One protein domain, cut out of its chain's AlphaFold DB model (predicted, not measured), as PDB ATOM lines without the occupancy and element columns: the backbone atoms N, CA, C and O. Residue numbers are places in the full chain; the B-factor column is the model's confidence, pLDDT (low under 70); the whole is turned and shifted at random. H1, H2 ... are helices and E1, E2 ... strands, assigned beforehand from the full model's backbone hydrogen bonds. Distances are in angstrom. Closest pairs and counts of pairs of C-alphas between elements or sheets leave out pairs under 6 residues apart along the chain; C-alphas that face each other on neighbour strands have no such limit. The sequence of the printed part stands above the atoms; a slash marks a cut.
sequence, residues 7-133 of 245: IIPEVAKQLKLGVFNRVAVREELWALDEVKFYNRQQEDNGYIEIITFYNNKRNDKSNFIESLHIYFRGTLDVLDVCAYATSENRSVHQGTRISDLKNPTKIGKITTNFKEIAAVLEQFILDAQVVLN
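AT A GLANCE: This is residues 7 to 133 of the 245 residues of an uncharacterized protein of Lysinibacillus capsici (UniProt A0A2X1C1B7). Picture one twisted sheet of five strands, E1 to E5, with two helices, H1 and H2, covering one face and meeting near one end of H2. On the opposite face there is no named helix; the long link of residues 89 to 104 loops over that side, and the link of residues 26 to 47 makes a large loop at one end of the sheet. The printed part has 127 residues, with named elements in the order H1 E1 E2 E3 E4 E5 H2; the sheet's order is E1 - E2 - E3 - E4 - E5, all antiparallel, and the class is mixed, helices and strands. The whole is compact, with a radius of gyration of the C-alphas of 14.4 A, yet elongated in outline, 50 by 30 by 21 A.

IN THESE COORDINATES: Start in the sheet with E3, residues 63 to 74, the longest strand: find C-alpha 63 at (-19.734, -31.408, -38.621), from which it runs 35.8 A. Beside it are E2, residues 48 to 58, 28.9 A long and bending by 60 degrees at residue 51, and E4, residues 79 to 88, 28.4 A. The edge strands are E1, residues 22 to 25, 10.3 A, and E5, residues 105 to 112, 21.4 A. Find H1, residues 7 to 17, 16.6 A, from C-alpha 7 at (-20.411, -17.202, -12.613). H2, residues 117 to 131, runs 20.7 A to C-alpha 131 at (-32.463, -18.173, -33.753).

HOW THE PARTS SIT: The five strands form a meander, each strand the antiparallel neighbour of the one before, with hairpins E1 and E2, E2 and E3, E3 and E4, E4 and E5. Look for N 24 and O 52 at 2.9 A between E1 and E2, N 68 and O 53 at 2.8 A between E2 and E3, N 69 and O 84 at 2.8 A between E3 and E4, and N 81 and O 110 at 2.9 A between E4 and E5, each within hydrogen-bond range. H1 and H2 are on the same face of the sheet, in two layers, helices on one face of a sheet. H2 has a height over the sheet of 8.3 A and lies over E4 and, only just, E3, with 3 of its C-alphas; its closest C-alphas to E4 are those of Ala 128 and Ala 85, 6.3 A. It runs along the strands, only just, at 28 degrees to E4 on the local plane. H1, 9.0 A in height over the sheet, lies over E1 and runs along it at 14 degrees on the local plane; the closest C-alphas are those of Ile 8 and Val 25, 6.7 A. H2 touches H1 with residues 118 to 122 alone, the C-alphas of Glu 10 and Ala 118 being the closest, 6.2 A, at a steep tilt of 41 degrees, the same way. Every O i to N i+4 pair is within hydrogen-bond range in H2, and 4 of 7 in H1.

THE WHOLE: The two C-alphas farthest apart are those of Val 35 and Asp 60, 50.2 A. The printed part has no cut; the links E1 to E2 and E4 to E5 are long, with 22 and 16 residues. Mean pLDDT of the printed part is 77.1; 36 residues are under 70, among them residues 27 to 44, 56 to 63 and 89 to 95.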
ATOM      1  N   ILE A   7     -19.570 -16.947 -11.442       75.38
ATOM      2  CA  ILE A   7     -20.411 -17.202 -12.613       75.38
ATOM      3  C   ILE A   7     -20.472 -18.683 -13.002       75.38
ATOM      4  O   ILE A   7     -21.432 -19.089 -13.649       75.38
ATOM      5  N   ILE A   8     -19.499 -19.501 -12.583       74.00
ATOM      6  CA  ILE A   8     -19.432 -20.929 -12.922       74.00
ATOM      7  C   ILE A   8     -20.634 -21.711 -12.358       74.00
ATOM      8  O   ILE A   8     -21.314 -22.362 -13.156       74.00
ATOM      9  N   PRO A   9     -20.984 -21.610 -11.054       73.50
ATOM     10  CA  PRO A   9     -22.205 -22.207 -10.516       73.50
ATOM     11  C   PRO A   9     -23.468 -21.766 -11.250       73.50
ATOM     12  O   PRO A   9     -24.398 -22.555 -11.382       73.50
ATOM     13  N   GLU A  10     -23.534 -20.516 -11.715       82.38
ATOM     14  CA  GLU A  10     -24.714 -20.013 -12.415       82.38
ATOM     15  C   GLU A  10     -24.811 -20.595 -13.826       82.38
ATOM     16  O   GLU A  10     -25.793 -21.247 -14.163       82.38
ATOM     17  N   VAL A  11     -23.745 -20.474 -14.615       80.25
ATOM     18  CA  VAL A  11     -23.654 -21.034 -15.968       80.25
ATOM     19  C   VAL A  11     -23.898 -22.548 -15.988       80.25
ATOM     20  O   VAL A  11     -24.577 -23.046 -16.889       80.25
ATOM     21  N   ALA A  12     -23.424 -23.282 -14.977       73.06
ATOM     22  CA  ALA A  12     -23.687 -24.713 -14.843       73.06
ATOM     23  C   ALA A  12     -25.191 -25.028 -14.690       73.06
ATOM     24  O   ALA A  12     -25.670 -25.980 -15.311       73.06
ATOM     25  N   LYS A  13     -25.966 -24.220 -13.943       76.81
ATOM     26  CA  LYS A  13     -27.435 -24.388 -13.839       76.81
ATOM     27  C   LYS A  13     -28.106 -24.255 -15.199       76.81
ATOM     28  O   LYS A  13     -29.016 -25.021 -15.496       76.81
ATOM     29  N   GLN A  14     -27.652 -23.317 -16.026       81.75
ATOM     30  CA  GLN A  14     -28.307 -22.966 -17.289       81.75
ATOM     31  C   GLN A  14     -28.255 -24.088 -18.343       81.75
ATOM     32  O   GLN A  14     -29.118 -24.166 -19.216       81.75
ATOM     33  N   LEU A  15     -27.337 -25.055 -18.213       70.38
ATOM     34  CA  LEU A  15     -27.379 -26.290 -19.008       70.38
ATOM     35  C   LEU A  15     -28.655 -27.126 -18.755       70.38
ATOM     36  O   LEU A  15     -29.056 -27.901 -19.624       70.38
ATOM     37  N   LYS A  16     -29.337 -26.961 -17.605       67.50
ATOM     38  CA  LYS A  16     -30.616 -27.635 -17.296       67.50
ATOM     39  C   LYS A  16     -31.765 -27.215 -18.218       67.50
ATOM     40  O   LYS A  16     -32.782 -27.902 -18.250       67.50
ATOM     41  N   LEU A  17     -31.599 -26.150 -19.005       70.00
ATOM     42  CA  LEU A  17     -32.538 -25.781 -20.065       70.00
ATOM     43  C   LEU A  17     -32.540 -26.797 -21.221       70.00
ATOM     44  O   LEU A  17     -33.516 -26.876 -21.957       70.00
ATOM     45  N   GLY A  18     -31.470 -27.583 -21.403       65.88
ATOM     46  CA  GLY A  18     -31.393 -28.618 -22.444       65.88
ATOM     47  C   GLY A  18     -31.298 -28.095 -23.887       65.88
ATOM     48  O   GLY A  18     -31.371 -28.894 -24.821       65.88
ATOM     49  N   VAL A  19     -31.127 -26.781 -24.075       74.81
ATOM     50  CA  VAL A  19     -30.883 -26.137 -25.379       74.81
ATOM     51  C   VAL A  19     -29.460 -26.416 -25.863       74.81
ATOM     52  O   VAL A  19     -29.266 -26.905 -26.973       74.81
ATOM     53  N   PHE A  20     -28.461 -26.134 -25.023       75.38
ATOM     54  CA  PHE A  20     -27.049 -26.392 -25.308       75.38
ATOM     55  C   PHE A  20     -26.529 -27.529 -24.434       75.38
ATOM     56  O   PHE A  20     -26.817 -27.588 -23.240       75.38
ATOM     57  N   ASN A  21     -25.753 -28.434 -25.033       66.50
ATOM     58  CA  ASN A  21     -25.172 -29.583 -24.343       66.50
ATOM     59  C   ASN A  21     -23.747 -29.334 -23.829       66.50
ATOM     60  O   ASN A  21     -23.210 -30.157 -23.086       66.50
ATOM     61  N   ARG A  22     -23.142 -28.196 -24.183       72.06
ATOM     62  CA  ARG A  22     -21.873 -27.721 -23.633       72.06
ATOM     63  C   ARG A  22     -21.948 -26.247 -23.290       72.06
ATOM     64  O   ARG A  22     -22.649 -25.476 -23.943       72.06
ATOM     65  N   VAL A  23     -21.151 -25.858 -22.308       75.12
ATOM     66  CA  VAL A  23     -20.775 -24.467 -22.081       75.12
ATOM     67  C   VAL A  23     -19.348 -24.404 -21.581       75.12
ATOM     68  O   VAL A  23     -18.883 -25.330 -20.921       75.12
ATOM     69  N   ALA A  24     -18.661 -23.321 -21.902       74.69
ATOM     70  CA  ALA A  24     -17.331 -23.041 -21.410       74.69
ATOM     71  C   ALA A  24     -17.270 -21.627 -20.829       74.69
ATOM     72  O   ALA A  24     -17.797 -20.680 -21.419       74.69
ATOM     73  N   VAL A  25     -16.672 -21.503 -19.647       72.75
ATOM     74  CA  VAL A  25     -16.523 -20.257 -18.897       72.75
ATOM     75  C   VAL A  25     -15.045 -19.919 -18.828       72.75
ATOM     76  O   VAL A  25     -14.264 -20.641 -18.214       72.75
ATOM     77  N   ARG A  26     -14.670 -18.803 -19.439       70.44
ATOM     78  CA  ARG A  26     -13.313 -18.274 -19.412       70.44
ATOM     79  C   ARG A  26     -13.147 -17.405 -18.173       70.44
ATOM     80  O   ARG A  26     -13.804 -16.370 -18.050       70.44
ATOM     81  N   GLU A  27     -12.243 -17.789 -17.282       61.53
ATOM     82  CA  GLU A  27     -11.872 -16.923 -16.170       61.53
ATOM     83  C   GLU A  27     -10.889 -15.830 -16.593       61.53
ATOM     84  O   GLU A  27      -9.882 -16.102 -17.243       61.53
ATOM     85  N   GLU A  28     -11.155 -14.582 -16.196       59.19
ATOM     86  CA  GLU A  28     -10.265 -13.454 -16.488       59.19
ATOM     87  C   GLU A  28     -10.113 -12.498 -15.305       59.19
ATOM     88  O   GLU A  28     -11.031 -11.777 -14.910       59.19
ATOM     89  N   LEU A  29      -8.872 -12.429 -14.816       51.31
ATOM     90  CA  LEU A  29      -8.376 -11.705 -13.634       51.31
ATOM     91  C   LEU A  29      -8.657 -10.189 -13.574       51.31
ATOM     92  O   LEU A  29      -8.347  -9.530 -12.574       51.31
ATOM     93  N   TRP A  30      -9.137  -9.638 -14.686       50.00
ATOM     94  CA  TRP A  30      -9.263  -8.214 -14.995       50.00
ATOM     95  C   TRP A  30     -10.584  -7.865 -15.694       50.00
ATOM     96  O   TRP A  30     -10.908  -6.685 -15.796       50.00
ATOM     97  N   ALA A  31     -11.374  -8.852 -16.138       53.78
ATOM     98  CA  ALA A  31     -12.624  -8.609 -16.866       53.78
ATOM     99  C   ALA A  31     -13.737  -7.995 -15.995       53.78
ATOM    100  O   ALA A  31     -14.720  -7.486 -16.527       53.78
ATOM    101  N   LEU A  32     -13.565  -8.048 -14.669       55.72
ATOM    102  CA  LEU A  32     -14.470  -7.521 -13.640       55.72
ATOM    103  C   LEU A  32     -13.742  -6.588 -12.644       55.72
ATOM    104  O   LEU A  32     -14.295  -6.240 -11.601       55.72
ATOM    105  N   ASP A  33     -12.484  -6.225 -12.929       52.75
ATOM    106  CA  ASP A  33     -11.611  -5.417 -12.065       52.75
ATOM    107  C   ASP A  33     -11.261  -4.110 -12.793       52.75
ATOM    108  O   ASP A  33     -10.357  -4.051 -13.632       52.75
ATOM    109  N   GLU A  34     -12.022  -3.063 -12.473       52.00
ATOM    110  CA  GLU A  34     -12.005  -1.743 -13.119       52.00
ATOM    111  C   GLU A  34     -10.604  -1.104 -13.178       52.00
ATOM    112  O   GLU A  34     -10.285  -0.383 -14.123       52.00
ATOM    113  N   VAL A  35      -9.725  -1.426 -12.221       51.84
ATOM    114  CA  VAL A  35      -8.350  -0.900 -12.156       51.84
ATOM    115  C   VAL A  35      -7.416  -1.611 -13.144       51.84
ATOM    116  O   VAL A  35      -6.480  -1.001 -13.660       51.84
ATOM    117  N   LYS A  36      -7.661  -2.892 -13.448       47.81
ATOM    118  CA  LYS A  36      -6.841  -3.685 -14.387       47.81
ATOM    119  C   LYS A  36      -7.333  -3.613 -15.835       47.81
ATOM    120  O   LYS A  36      -6.542  -3.811 -16.757       47.81
ATOM    121  N   PHE A  37      -8.617  -3.313 -16.029       49.41
ATOM    122  CA  PHE A  37      -9.297  -3.211 -17.326       49.41
ATOM    123  C   PHE A  37      -8.594  -2.267 -18.328       49.41
ATOM    124  O   PHE A  37      -8.558  -2.538 -19.529       49.41
ATOM    125  N   TYR A  38      -7.964  -1.195 -17.832       47.88
ATOM    126  CA  TYR A  38      -7.381  -0.107 -18.633       47.88
ATOM    127  C   TYR A  38      -6.288  -0.501 -19.645       47.88
ATOM    128  O   TYR A  38      -6.083   0.221 -20.618       47.88
ATOM    129  N   ASN A  39      -5.580  -1.621 -19.460       46.09
ATOM    130  CA  ASN A  39      -4.380  -1.941 -20.251       46.09
ATOM    131  C   ASN A  39      -4.622  -2.799 -21.513       46.09
ATOM    132  O   ASN A  39      -3.652  -3.212 -22.150       46.09
ATOM    133  N   ARG A  40      -5.876  -3.110 -21.888       49.50
ATOM    134  CA  ARG A  40      -6.173  -4.026 -23.014       49.50
ATOM    135  C   ARG A  40      -7.340  -3.621 -23.931       49.50
ATOM    136  O   ARG A  40      -8.041  -4.500 -24.424       49.50
ATOM    137  N   GLN A  41      -7.562  -2.329 -24.209       53.03
ATOM    138  CA  GLN A  41      -8.650  -1.922 -25.122       53.03
ATOM    139  C   GLN A  41      -8.321  -0.804 -26.116       53.03
ATOM    140  O   GLN A  41      -8.117   0.347 -25.742       53.03
ATOM    141  N   GLN A  42      -8.410  -1.153 -27.405       53.62
ATOM    142  CA  GLN A  42      -8.859  -0.273 -28.498       53.62
ATOM    143  C   GLN A  42      -9.852  -0.985 -29.448       53.62
ATOM    144  O   GLN A  42     -10.237  -0.436 -30.474       53.62
ATOM    145  N   GLU A  43     -10.278  -2.209 -29.116       62.03
ATOM    146  CA  GLU A  43     -11.022  -3.121 -29.994       62.03
ATOM    147  C   GLU A  43     -12.306  -3.605 -29.279       62.03
ATOM    148  O   GLU A  43     -12.384  -3.575 -28.049       62.03
ATOM    149  N   ASP A  44     -13.347  -3.962 -30.042       69.31
ATOM    150  CA  ASP A  44     -14.682  -4.391 -29.565       69.31
ATOM    151  C   ASP A  44     -15.387  -3.493 -28.518       69.31
ATOM    152  O   ASP A  44     -16.293  -3.932 -27.807       69.31
ATOM    153  N   ASN A  45     -15.044  -2.200 -28.444       77.25
ATOM    154  CA  ASN A  45     -15.727  -1.180 -27.621       77.25
ATOM    155  C   ASN A  45     -15.876  -1.519 -26.121       77.25
ATOM    156  O   ASN A  45     -16.716  -0.931 -25.431       77.25
ATOM    157  N   GLY A  46     -15.097  -2.467 -25.605       74.94
ATOM    158  CA  GLY A  46     -15.133  -2.858 -24.202       74.94
ATOM    159  C   GLY A  46     -15.430  -4.320 -23.898       74.94
ATOM    160  O   GLY A  46     -15.358  -4.700 -22.731       74.94
ATOM    161  N   TYR A  47     -15.797  -5.111 -24.904       83.38
ATOM    162  CA  TYR A  47     -16.377  -6.432 -24.698       83.38
ATOM    163  C   TYR A  47     -15.362  -7.573 -24.689       83.38
ATOM    164  O   TYR A  47     -14.470  -7.654 -25.527       83.38
ATOM    165  N   ILE A  48     -15.547  -8.484 -23.734       77.88
ATOM    166  CA  ILE A  48     -14.716  -9.670 -23.525       77.88
ATOM    167  C   ILE A  48     -15.652 -10.877 -23.514       77.88
ATOM    168  O   ILE A  48     -16.613 -10.883 -22.745       77.88
ATOM    169  N   GLU A  49     -15.410 -11.893 -24.345       81.06
ATOM    170  CA  GLU A  49     -16.157 -13.153 -24.242       81.06
ATOM    171  C   GLU A  49     -15.773 -13.859 -22.935       81.06
ATOM    172  O   GLU A  49     -14.587 -14.127 -22.715       81.06
ATOM    173  N   ILE A  50     -16.772 -14.142 -22.092       79.69
ATOM    174  CA  ILE A  50     -16.615 -14.839 -20.800       79.69
ATOM    175  C   ILE A  50     -17.333 -16.192 -20.808       79.69
ATOM    176  O   ILE A  50     -16.887 -17.117 -20.134       79.69
ATOM    177  N   ILE A  51     -18.421 -16.338 -21.573       86.12
ATOM    178  CA  ILE A  51     -19.204 -17.579 -21.626       86.12
ATOM    179  C   ILE A  51     -19.495 -17.941 -23.080       86.12
ATOM    180  O   ILE A  51     -19.983 -17.101 -23.836       86.12
ATOM    181  N   THR A  52     -19.279 -19.202 -23.446       86.75
ATOM    182  CA  THR A  52     -19.672 -19.750 -24.751       86.75
ATOM    183  C   THR A  52     -20.493 -21.018 -24.539       86.75
ATOM    184  O   THR A  52     -19.940 -22.048 -24.157       86.75
ATOM    185  N   PHE A  53     -21.807 -20.970 -24.766       84.25
ATOM    186  CA  PHE A  53     -22.640 -22.181 -24.851       84.25
ATOM    187  C   PHE A  53     -22.543 -22.753 -26.268       84.25
ATOM    188  O   PHE A  53     -22.468 -21.983 -27.223       84.25
ATOM    189  N   TYR A  54     -22.521 -24.077 -26.438       81.06
ATOM    190  CA  TYR A  54     -22.373 -24.685 -27.764       81.06
ATOM    191  C   TYR A  54     -22.938 -26.107 -27.891       81.06
ATOM    192  O   TYR A  54     -23.122 -26.835 -26.915       81.06
ATOM    193  N   ASN A  55     -23.224 -26.490 -29.137       71.44
ATOM    194  CA  ASN A  55     -23.722 -27.794 -29.562       71.44
ATOM    195  C   ASN A  55     -22.911 -28.300 -30.760       71.44
ATOM    196  O   ASN A  55     -23.043 -27.784 -31.871       71.44
ATOM    197  N   ASN A  56     -22.144 -29.377 -30.575       68.81
ATOM    198  CA  ASN A  56     -21.517 -30.083 -31.694       68.81
ATOM    199  C   ASN A  56     -22.581 -30.914 -32.435       68.81
ATOM    200  O   ASN A  56     -22.965 -31.987 -31.961       68.81
ATOM    201  N   LYS A  57     -23.041 -30.443 -33.597       63.66
ATOM    202  CA  LYS A  57     -23.940 -31.178 -34.496       63.66
ATOM    203  C   LYS A  57     -23.160 -31.843 -35.636       63.66
ATOM    204  O   LYS A  57     -22.070 -31.428 -36.032       63.66
ATOM    205  N   ARG A  58     -23.739 -32.913 -36.180       56.88
ATOM    206  CA  ARG A  58     -23.221 -33.644 -37.341       56.88
ATOM    207  C   ARG A  58     -24.375 -34.019 -38.257       56.88
ATOM    208  O   ARG A  58     -25.396 -34.509 -37.785       56.88
ATOM    209  N   ASN A  59     -24.188 -33.801 -39.551       54.09
ATOM    210  CA  ASN A  59     -25.054 -34.291 -40.617       54.09
ATOM    211  C   ASN A  59     -24.232 -35.185 -41.573       54.09
ATOM    212  O   ASN A  59     -23.035 -35.395 -41.362       54.09
ATOM    213  N   ASP A  60     -24.856 -35.700 -42.631       51.00
ATOM    214  CA  ASP A  60     -24.225 -36.634 -43.582       51.00
ATOM    215  C   ASP A  60     -23.058 -36.033 -44.395       51.00
ATOM    216  O   ASP A  60     -22.338 -36.761 -45.079       51.00
ATOM    217  N   LYS A  61     -22.879 -34.705 -44.357       54.31
ATOM    218  CA  LYS A  61     -21.932 -33.940 -45.187       54.31
ATOM    219  C   LYS A  61     -20.923 -33.118 -44.380       54.31
ATOM    220  O   LYS A  61     -19.842 -32.839 -44.891       54.31
ATOM    221  N   SER A  62     -21.249 -32.714 -43.150       58.62
ATOM    222  CA  SER A  62     -20.374 -31.907 -42.293       58.62
ATOM    223  C   SER A  62     -20.613 -32.121 -40.793       58.62
ATOM    224  O   SER A  62     -21.708 -32.474 -40.346       58.62
ATOM    225  N   ASN A  63     -19.572 -31.840 -40.007       64.31
ATOM    226  CA  ASN A  63     -19.734 -31.408 -38.621       64.31
ATOM    227  C   ASN A  63     -19.952 -29.889 -38.625       64.31
ATOM    228  O   ASN A  63     -19.301 -29.189 -39.402       64.31
ATOM    229  N   PHE A  64     -20.819 -29.393 -37.751       70.69
ATOM    230  CA  PHE A  64     -21.031 -27.966 -37.536       70.69
ATOM    231  C   PHE A  64     -21.313 -27.702 -36.057       70.69
ATOM    232  O   PHE A  64     -21.900 -28.543 -35.375       70.69
ATOM    233  N   ILE A  65     -20.858 -26.563 -35.547       75.81
ATOM    234  CA  ILE A  65     -21.028 -26.182 -34.149       75.81
ATOM    235  C   ILE A  65     -21.906 -24.938 -34.096       75.81
ATOM    236  O   ILE A  65     -21.552 -23.885 -34.624       75.81
ATOM    237  N   GLU A  66     -23.067 -25.093 -33.471       83.50
ATOM    238  CA  GLU A  66     -23.955 -23.988 -33.121       83.50
ATOM    239  C   GLU A  66     -23.546 -23.450 -31.757       83.50
ATOM    240  O   GLU A  66     -23.411 -24.234 -30.815       83.50
ATOM    241  N   SER A  67     -23.358 -22.138 -31.648       89.12
ATOM    242  CA  SER A  67     -22.804 -21.519 -30.441       89.12
ATOM    243  C   SER A  67     -23.542 -20.243 -30.068       89.12
ATOM    244  O   SER A  67     -24.058 -19.541 -30.934       89.12
ATOM    245  N   LEU A  68     -23.545 -19.933 -28.776       93.12
ATOM    246  CA  LEU A  68     -23.985 -18.679 -28.184       93.12
ATOM    247  C   LEU A  68     -22.811 -18.095 -27.392       93.12
ATOM    248  O   LEU A  68     -22.476 -18.570 -26.306       93.12
ATOM    249  N   HIS A  69     -22.199 -17.066 -27.965       93.06
ATOM    250  CA  HIS A  69     -21.086 -16.310 -27.406       93.06
ATOM    251  C   HIS A  69     -21.639 -15.158 -26.562       93.06
ATOM    252  O   HIS A  69     -22.458 -14.376 -27.060       93.06
ATOM    253  N   ILE A  70     -21.218 -15.039 -25.302       92.38
ATOM    254  CA  ILE A  70     -21.727 -14.040 -24.355       92.38
ATOM    255  C   ILE A  70     -20.573 -13.196 -23.809       92.38
ATOM    256  O   ILE A  70     -19.601 -13.691 -23.226       92.38
ATOM    257  N   TYR A  71     -20.717 -11.890 -24.005       90.25
ATOM    258  CA  TYR A  71     -19.695 -10.877 -23.817       90.25
ATOM    259  C   TYR A  71     -20.044  -9.942 -22.668       90.25
ATOM    260  O   TYR A  71     -21.170  -9.459 -22.570       90.25
ATOM    261  N   PHE A  72     -19.052  -9.673 -21.825       86.62
ATOM    262  CA  PHE A  72     -19.176  -8.911 -20.588       86.62
ATOM    263  C   PHE A  72     -18.335  -7.630 -20.679       86.62
ATOM    264  O   PHE A  72     -17.300  -7.600 -21.352       86.62
ATOM    265  N   ARG A  73     -18.794  -6.573 -20.002       84.44
ATOM    266  CA  ARG A  73     -18.121  -5.275 -19.864       84.44
ATOM    267  C   ARG A  73     -18.576  -4.595 -18.567       84.44
ATOM    268  O   ARG A  73     -19.775  -4.525 -18.319       84.44
ATOM    269  N   GLY A  74     -17.653  -4.037 -17.781       77.12
ATOM    270  CA  GLY A  74     -17.969  -3.308 -16.544       77.12
ATOM    271  C   GLY A  74     -17.570  -4.064 -15.275       77.12
ATOM    272  O   GLY A  74     -16.507  -4.678 -15.228       77.12
ATOM    273  N   THR A  75     -18.402  -3.992 -14.236       73.81
ATOM    274  CA  THR A  75     -18.162  -4.584 -12.906       73.81
ATOM    275  C   THR A  75     -19.298  -5.546 -12.529       73.81
ATOM    276  O   THR A  75     -20.228  -5.740 -13.307       73.81
ATOM    277  N   LEU A  76     -19.268  -6.167 -11.338       73.56
ATOM    278  CA  LEU A  76     -20.419  -6.965 -10.879       73.56
ATOM    279  C   LEU A  76     -21.660  -6.125 -10.544       73.56
ATOM    280  O   LEU A  76     -22.774  -6.642 -10.639       73.56
ATOM    281  N   ASP A  77     -21.476  -4.871 -10.131       78.50
ATOM    282  CA  ASP A  77     -22.574  -3.992  -9.719       78.50
ATOM    283  C   ASP A  77     -23.225  -3.279 -10.912       78.50
ATOM    284  O   ASP A  77     -24.426  -3.017 -10.885       78.50
ATOM    285  N   VAL A  78     -22.455  -3.006 -11.975       82.69
ATOM    286  CA  VAL A  78     -22.955  -2.483 -13.255       82.69
ATOM    287  C   VAL A  78     -22.282  -3.232 -14.400       82.69
ATOM    288  O   VAL A  78     -21.120  -2.988 -14.734       82.69
ATOM    289  N   LEU A  79     -23.041  -4.139 -15.011       84.12
ATOM    290  CA  LEU A  79     -22.569  -5.081 -16.009       84.12
ATOM    291  C   LEU A  79     -23.315  -4.896 -17.336       84.12
ATOM    292  O   LEU A  79     -24.506  -5.178 -17.450       84.12
ATOM    293  N   ASP A  80     -22.594  -4.472 -18.365       88.88
ATOM    294  CA  ASP A  80     -23.043  -4.535 -19.751       88.88
ATOM    295  C   ASP A  80     -22.819  -5.953 -20.297       88.88
ATOM    296  O   ASP A  80     -21.678  -6.408 -20.403       88.88
ATOM    297  N   VAL A  81     -23.891  -6.622 -20.723       92.00
ATOM    298  CA  VAL A  81     -23.840  -7.960 -21.333       92.00
ATOM    299  C   VAL A  81     -24.413  -7.905 -22.746       92.00
ATOM    300  O   VAL A  81     -25.467  -7.309 -22.971       92.00
ATOM    301  N   CYS A  82     -23.762  -8.541 -23.717       95.25
ATOM    302  CA  CYS A  82     -24.353  -8.800 -25.031       95.25
ATOM    303  C   CYS A  82     -24.060 -10.222 -25.515       95.25
ATOM    304  O   CYS A  82     -23.110 -10.857 -25.064       95.25
ATOM    305  N   ALA A  83     -24.907 -10.733 -26.406       96.88
ATOM    306  CA  ALA A  83     -24.843 -12.118 -26.852       96.88
ATOM    307  C   ALA A  83     -25.057 -12.252 -28.362       96.88
ATOM    308  O   ALA A  83     -25.881 -11.543 -28.952       96.88
ATOM    309  N   TYR A  84     -24.325 -13.185 -28.970       96.38
ATOM    310  CA  TYR A  84     -24.317 -13.457 -30.406       96.38
ATOM    311  C   TYR A  84     -24.336 -14.962 -30.660       96.38
ATOM    312  O   TYR A  84     -23.567 -15.708 -30.057       96.38
ATOM    313  N   ALA A  85     -25.194 -15.400 -31.575       94.56
ATOM    314  CA  ALA A  85     -25.267 -16.778 -32.024       94.56
ATOM    315  C   ALA A  85     -24.499 -16.980 -33.338       94.56
ATOM    316  O   ALA A  85     -24.549 -16.132 -34.233       94.56
ATOM    317  N   THR A  86     -23.820 -18.116 -33.465       91.50
ATOM    318  CA  THR A  86     -23.083 -18.541 -34.666       91.50
ATOM    319  C   THR A  86     -23.420 -19.990 -35.022       91.50
ATOM    320  O   THR A  86     -23.900 -20.762 -34.190       91.50
ATOM    321  N   SER A  87     -23.166 -20.371 -36.275       87.00
ATOM    322  CA  SER A  87     -23.216 -21.764 -36.727       87.00
ATOM    323  C   SER A  87     -22.095 -21.985 -37.741       87.00
ATOM    324  O   SER A  87     -22.144 -21.467 -38.857       87.00
ATOM    325  N   GLU A  88     -21.034 -22.683 -37.327       76.88
ATOM    326  CA  GLU A  88     -19.782 -22.791 -38.086       76.88
ATOM    327  C   GLU A  88     -19.346 -24.240 -38.342       76.88
ATOM    328  O   GLU A  88     -19.419 -25.101 -37.472       76.88
ATOM    329  N   ASN A  89     -18.775 -24.503 -39.523       64.56
ATOM    330  CA  ASN A  89     -18.148 -25.789 -39.874       64.56
ATOM    331  C   ASN A  89     -16.705 -25.923 -39.315       64.56
ATOM    332  O   ASN A  89     -15.843 -26.527 -39.958       64.56
ATOM    333  N   ARG A  90     -16.397 -25.291 -38.174       61.09
ATOM    334  CA  ARG A  90     -15.057 -25.221 -37.555       61.09
ATOM    335  C   ARG A  90     -15.147 -25.324 -36.029       61.09
ATOM    336  O   ARG A  90     -16.238 -25.337 -35.470       61.09
ATOM    337  N   SER A  91     -13.990 -25.423 -35.379       60.34
ATOM    338  CA  SER A  91     -13.817 -25.301 -33.930       60.34
ATOM    339  C   SER A  91     -14.386 -23.987 -33.388       60.34
ATOM    340  O   SER A  91     -14.259 -22.933 -34.012       60.34
ATOM    341  N   VAL A  92     -14.971 -24.057 -32.193       60.28
ATOM    342  CA  VAL A  92     -15.301 -22.885 -31.376       60.28
ATOM    343  C   VAL A  92     -14.062 -22.522 -30.575       60.28
ATOM    344  O   VAL A  92     -13.555 -23.352 -29.826       60.28
ATOM    345  N   HIS A  93     -13.588 -21.291 -30.739       61.03
ATOM    346  CA  HIS A  93     -12.486 -20.738 -29.960       61.03
ATOM    347  C   HIS A  93     -13.070 -19.785 -28.912       61.03
ATOM    348  O   HIS A  93     -13.907 -18.945 -29.246       61.03
ATOM    349  N   GLN A  94     -12.657 -19.920 -27.652       64.62
ATOM    350  CA  GLN A  94     -13.079 -19.014 -26.583       64.62
ATOM    351  C   GLN A  94     -12.237 -17.739 -26.552       64.62
ATOM    352  O   GLN A  94     -11.063 -17.734 -26.919       64.62
ATOM    353  N   GLY A  95     -12.840 -16.651 -26.081       67.31
ATOM    354  CA  GLY A  95     -12.229 -15.332 -26.145       67.31
ATOM    355  C   GLY A  95     -12.236 -14.737 -27.554       67.31
ATOM    356  O   GLY A  95     -11.468 -13.808 -27.807       67.31
ATOM    357  N   THR A  96     -13.080 -15.255 -28.454       76.19
ATOM    358  CA  THR A  96     -13.185 -14.768 -29.834       76.19
ATOM    359  C   THR A  96     -13.783 -13.367 -29.837       76.19
ATOM    360  O   THR A  96     -14.807 -13.107 -29.204       76.19
ATOM    361  N   ARG A  97     -13.145 -12.451 -30.565       82.75
ATOM    362  CA  ARG A  97     -13.592 -11.064 -30.741       82.75
ATOM    363  C   ARG A  97     -14.935 -11.001 -31.467       82.75
ATOM    364  O   ARG A  97     -15.185 -11.802 -32.365       82.75
ATOM    365  N   ILE A  98     -15.771 -10.018 -31.140       86.06
ATOM    366  CA  ILE A  98     -17.043  -9.768 -31.837       86.06
ATOM    367  C   ILE A  98     -16.775  -9.465 -33.321       86.06
ATOM    368  O   ILE A  98     -17.546  -9.899 -34.177       86.06
ATOM    369  N   SER A  99     -15.658  -8.792 -33.636       84.94
ATOM    370  CA  SER A  99     -15.178  -8.575 -35.011       84.94
ATOM    371  C   SER A  99     -14.862  -9.854 -35.797       84.94
ATOM    372  O   SER A  99     -14.915  -9.831 -37.027       84.94
ATOM    373  N   ASP A 100     -14.532 -10.949 -35.107       84.94
ATOM    374  CA  ASP A 100     -13.938 -12.154 -35.701       84.94
ATOM    375  C   ASP A 100     -14.940 -13.324 -35.793       84.94
ATOM    376  O   ASP A 100     -14.681 -14.329 -36.467       84.94
ATOM    377  N   LEU A 101     -16.109 -13.188 -35.152       87.06
ATOM    378  CA  LEU A 101     -17.248 -14.090 -35.328       87.06
ATOM    379  C   LEU A 101     -17.710 -14.086 -36.794       87.06
ATOM    380  O   LEU A 101     -17.903 -13.027 -37.396       87.06
ATOM    381  N   LYS A 102     -17.967 -15.262 -37.379       85.94
ATOM    382  CA  LYS A 102     -18.443 -15.356 -38.771       85.94
ATOM    383  C   LYS A 102     -19.963 -15.407 -38.806       85.94
ATOM    384  O   LYS A 102     -20.577 -16.288 -38.214       85.94
ATOM    385  N   ASN A 103     -20.556 -14.472 -39.548       87.81
ATOM    386  CA  ASN A 103     -22.006 -14.309 -39.701       87.81
ATOM    387  C   ASN A 103     -22.789 -14.290 -38.359       87.81
ATOM    388  O   ASN A 103     -23.782 -15.009 -38.241       87.81
ATOM    389  N   PRO A 104     -22.365 -13.515 -37.337       93.06
ATOM    390  CA  PRO A 104     -22.991 -13.550 -36.020       93.06
ATOM    391  C   PRO A 104     -24.402 -12.955 -36.045       93.06
ATOM    392  O   PRO A 104     -24.591 -11.774 -36.348       93.06
ATOM    393  N   THR A 105     -25.394 -13.737 -35.626       96.44
ATOM    394  CA  THR A 105     -26.738 -13.216 -35.356       96.44
ATOM    395  C   THR A 105     -26.771 -12.673 -33.936       96.44
ATOM    396  O   THR A 105     -26.620 -13.421 -32.971       96.44
ATOM    397  N   LYS A 106     -26.971 -11.363 -33.777       96.75
ATOM    398  CA  LYS A 106     -27.106 -10.755 -32.448       96.75
ATOM    399  C   LYS A 106     -28.371 -11.273 -31.759       96.75
ATOM    400  O   LYS A 106     -29.465 -11.089 -32.283       96.75
ATOM    401  N   ILE A 107     -28.203 -11.844 -30.570       97.69
ATOM    402  CA  ILE A 107     -29.296 -12.289 -29.700       97.69
ATOM    403  C   ILE A 107     -29.793 -11.123 -28.847       97.69
ATOM    404  O   ILE A 107     -30.963 -10.765 -28.899       97.69
ATOM    405  N   GLY A 108     -28.890 -10.450 -28.125       96.12
ATOM    406  CA  GLY A 108     -29.292  -9.395 -27.199       96.12
ATOM    407  C   GLY A 108     -28.169  -8.455 -26.773       96.12
ATOM    408  O   GLY A 108     -26.991  -8.665 -27.061       96.12
ATOM    409  N   LYS A 109     -28.559  -7.371 -26.098       96.31
ATOM    410  CA  LYS A 109     -27.693  -6.544 -25.248       96.31
ATOM    411  C   LYS A 109     -28.541  -5.964 -24.115       96.31
ATOM    412  O   LYS A 109     -29.604  -5.417 -24.393       96.31
ATOM    413  N   ILE A 110     -28.043  -6.039 -22.886       96.56
ATOM    414  CA  ILE A 110     -28.675  -5.509 -21.674       96.56
ATOM    415  C   ILE A 110     -27.605  -4.917 -20.744       96.56
ATOM    416  O   ILE A 110     -26.437  -5.298 -20.820       96.56
ATOM    417  N   THR A 111     -28.002  -3.995 -19.872       94.00
ATOM    418  CA  THR A 111     -27.195  -3.554 -18.726       94.00
ATOM    419  C   THR A 111     -27.900  -4.040 -17.460       94.00
ATOM    420  O   THR A 111     -29.105  -3.844 -17.318       94.00
ATOM    421  N   THR A 112     -27.176  -4.733 -16.585       92.06
ATOM    422  CA  THR A 112     -27.708  -5.507 -15.451       92.06
ATOM    423  C   THR A 112     -26.666  -5.551 -14.319       92.06
ATOM    424  O   THR A 112     -25.712  -4.774 -14.327       92.06
ATOM    425  N   ASN A 113     -26.823  -6.441 -13.341       87.25
ATOM    426  CA  ASN A 113     -25.837  -6.721 -12.298       87.25
ATOM    427  C   ASN A 113     -25.733  -8.234 -12.039       87.25
ATOM    428  O   ASN A 113     -26.548  -9.029 -12.507       87.25
ATOM    429  N   PHE A 114     -24.739  -8.651 -11.255       82.31
ATOM    430  CA  PHE A 114     -24.461 -10.071 -11.035       82.31
ATOM    431  C   PHE A 114     -25.607 -10.866 -10.382       82.31
ATOM    432  O   PHE A 114     -25.702 -12.072 -10.585       82.31
ATOM    433  N   LYS A 115     -26.509 -10.229  -9.624       85.31
ATOM    434  CA  LYS A 115     -27.640 -10.926  -8.974       85.31
ATOM    435  C   LYS A 115     -28.729 -11.329  -9.974       85.31
ATOM    436  O   LYS A 115     -29.499 -12.243  -9.705       85.31
ATOM    437  N   GLU A 116     -28.784 -10.644 -11.113       88.56
ATOM    438  CA  GLU A 116     -29.763 -10.835 -12.188       88.56
ATOM    439  C   GLU A 116     -29.226 -11.705 -13.335       88.56
ATOM    440  O   GLU A 116     -30.005 -12.150 -14.181       88.56
ATOM    441  N   ILE A 117     -27.914 -11.981 -13.363       87.56
ATOM    442  CA  ILE A 117     -27.252 -12.636 -14.501       87.56
ATOM    443  C   ILE A 117     -27.857 -14.008 -14.833       87.56
ATOM    444  O   ILE A 117     -27.907 -14.374 -16.000       87.56
ATOM    445  N   ALA A 118     -28.396 -14.717 -13.835       89.12
ATOM    446  CA  ALA A 118     -29.138 -15.967 -14.002       89.12
ATOM    447  C   ALA A 118     -30.255 -15.854 -15.058       89.12
ATOM    448  O   ALA A 118     -30.261 -16.587 -16.044       89.12
ATOM    449  N   ALA A 119     -31.156 -14.880 -14.892       92.00
ATOM    450  CA  ALA A 119     -32.298 -14.675 -15.783       92.00
ATOM    451  C   ALA A 119     -31.878 -14.134 -17.160       92.00
ATOM    452  O   ALA A 119     -32.505 -14.439 -18.172       92.00
ATOM    453  N   VAL A 120     -30.792 -13.354 -17.215       94.12
ATOM    454  CA  VAL A 120     -30.222 -12.849 -18.476       94.12
ATOM    455  C   VAL A 120     -29.615 -13.983 -19.305       94.12
ATOM    456  O   VAL A 120     -29.819 -14.028 -20.517       94.12
ATOM    457  N   LEU A 121     -28.906 -14.919 -18.665       92.62
ATOM    458  CA  LEU A 121     -28.365 -16.105 -19.330       92.62
ATOM    459  C   LEU A 121     -29.486 -17.046 -19.789       92.62
ATOM    460  O   LEU A 121     -29.457 -17.479 -20.940       92.62
ATOM    461  N   GLU A 122     -30.488 -17.300 -18.942       92.75
ATOM    462  CA  GLU A 122     -31.668 -18.100 -19.294       92.75
ATOM    463  C   GLU A 122     -32.369 -17.546 -20.544       92.75
ATOM    464  O   GLU A 122     -32.549 -18.267 -21.529       92.75
ATOM    465  N   GLN A 123     -32.682 -16.245 -20.557       95.56
ATOM    466  CA  GLN A 123     -33.346 -15.609 -21.693       95.56
ATOM    467  C   GLN A 123     -32.489 -15.658 -22.967       95.56
ATOM    468  O   GLN A 123     -32.996 -16.049 -24.016       95.56
ATOM    469  N   PHE A 124     -31.188 -15.345 -22.897       96.69
ATOM    470  CA  PHE A 124     -30.313 -15.416 -24.076       96.69
ATOM    471  C   PHE A 124     -30.179 -16.838 -24.640       96.69
ATOM    472  O   PHE A 124     -30.039 -16.993 -25.853       96.69
ATOM    473  N   ILE A 125     -30.248 -17.876 -23.803       90.38
ATOM    474  CA  ILE A 125     -30.240 -19.275 -24.254       90.38
ATOM    475  C   ILE A 125     -31.546 -19.632 -24.970       90.38
ATOM    476  O   ILE A 125     -31.502 -20.265 -26.026       90.38
ATOM    477  N   LEU A 126     -32.693 -19.200 -24.442       89.19
ATOM    478  CA  LEU A 126     -34.004 -19.420 -25.061       89.19
ATOM    479  C   LEU A 126     -34.163 -18.629 -26.373       89.19
ATOM    480  O   LEU A 126     -34.638 -19.174 -27.368       89.19
ATOM    481  N   ASP A 127     -33.686 -17.386 -26.429       93.94
ATOM    482  CA  ASP A 127     -33.670 -16.580 -27.656       93.94
ATOM    483  C   ASP A 127     -32.743 -17.203 -28.719       93.94
ATOM    484  O   ASP A 127     -33.103 -17.316 -29.896       93.94
ATOM    485  N   ALA A 128     -31.562 -17.682 -28.308       91.25
ATOM    486  CA  ALA A 128     -30.644 -18.401 -29.188       91.25
ATOM    487  C   ALA A 128     -31.221 -19.740 -29.675       91.25
ATOM    488  O   ALA A 128     -30.969 -20.114 -30.820       91.25
ATOM    489  N   GLN A 129     -32.033 -20.432 -28.865       84.19
ATOM    490  CA  GLN A 129     -32.749 -21.640 -29.283       84.19
ATOM    491  C   GLN A 129     -33.628 -21.365 -30.513       84.19
ATOM    492  O   GLN A 129     -33.623 -22.153 -31.461       84.19
ATOM    493  N   VAL A 130     -34.359 -20.243 -30.509       89.12
ATOM    494  CA  VAL A 130     -35.226 -19.828 -31.624       89.12
ATOM    495  C   VAL A 130     -34.390 -19.446 -32.846       89.12
ATOM    496  O   VAL A 130     -34.662 -19.922 -33.946       89.12
ATOM    497  N   VAL A 131     -33.341 -18.639 -32.662       91.31
ATOM    498  CA  VAL A 131     -32.463 -18.173 -33.753       91.31
ATOM    499  C   VAL A 131     -31.699 -19.314 -34.437       91.31
ATOM    500  O   VAL A 131     -31.523 -19.290 -35.655       91.31
ATOM    501  N   LEU A 132     -31.262 -20.321 -33.678       84.19
ATOM    502  CA  LEU A 132     -30.524 -21.487 -34.179       84.19
ATOM    503  C   LEU A 132     -31.442 -22.672 -34.544       84.19
ATOM    504  O   LEU A 132     -30.949 -23.719 -34.960       84.19
ATOM    505  N   ASN A 133     -32.765 -22.524 -34.394       82.38
ATOM    506  CA  ASN A 133     -33.769 -23.571 -34.607       82.38
ATOM    507  C   ASN A 133     -33.407 -24.898 -33.897       82.38
ATOM    508  O   ASN A 133     -33.328 -25.971 -34.503       82.38
TER     509      ASN A 133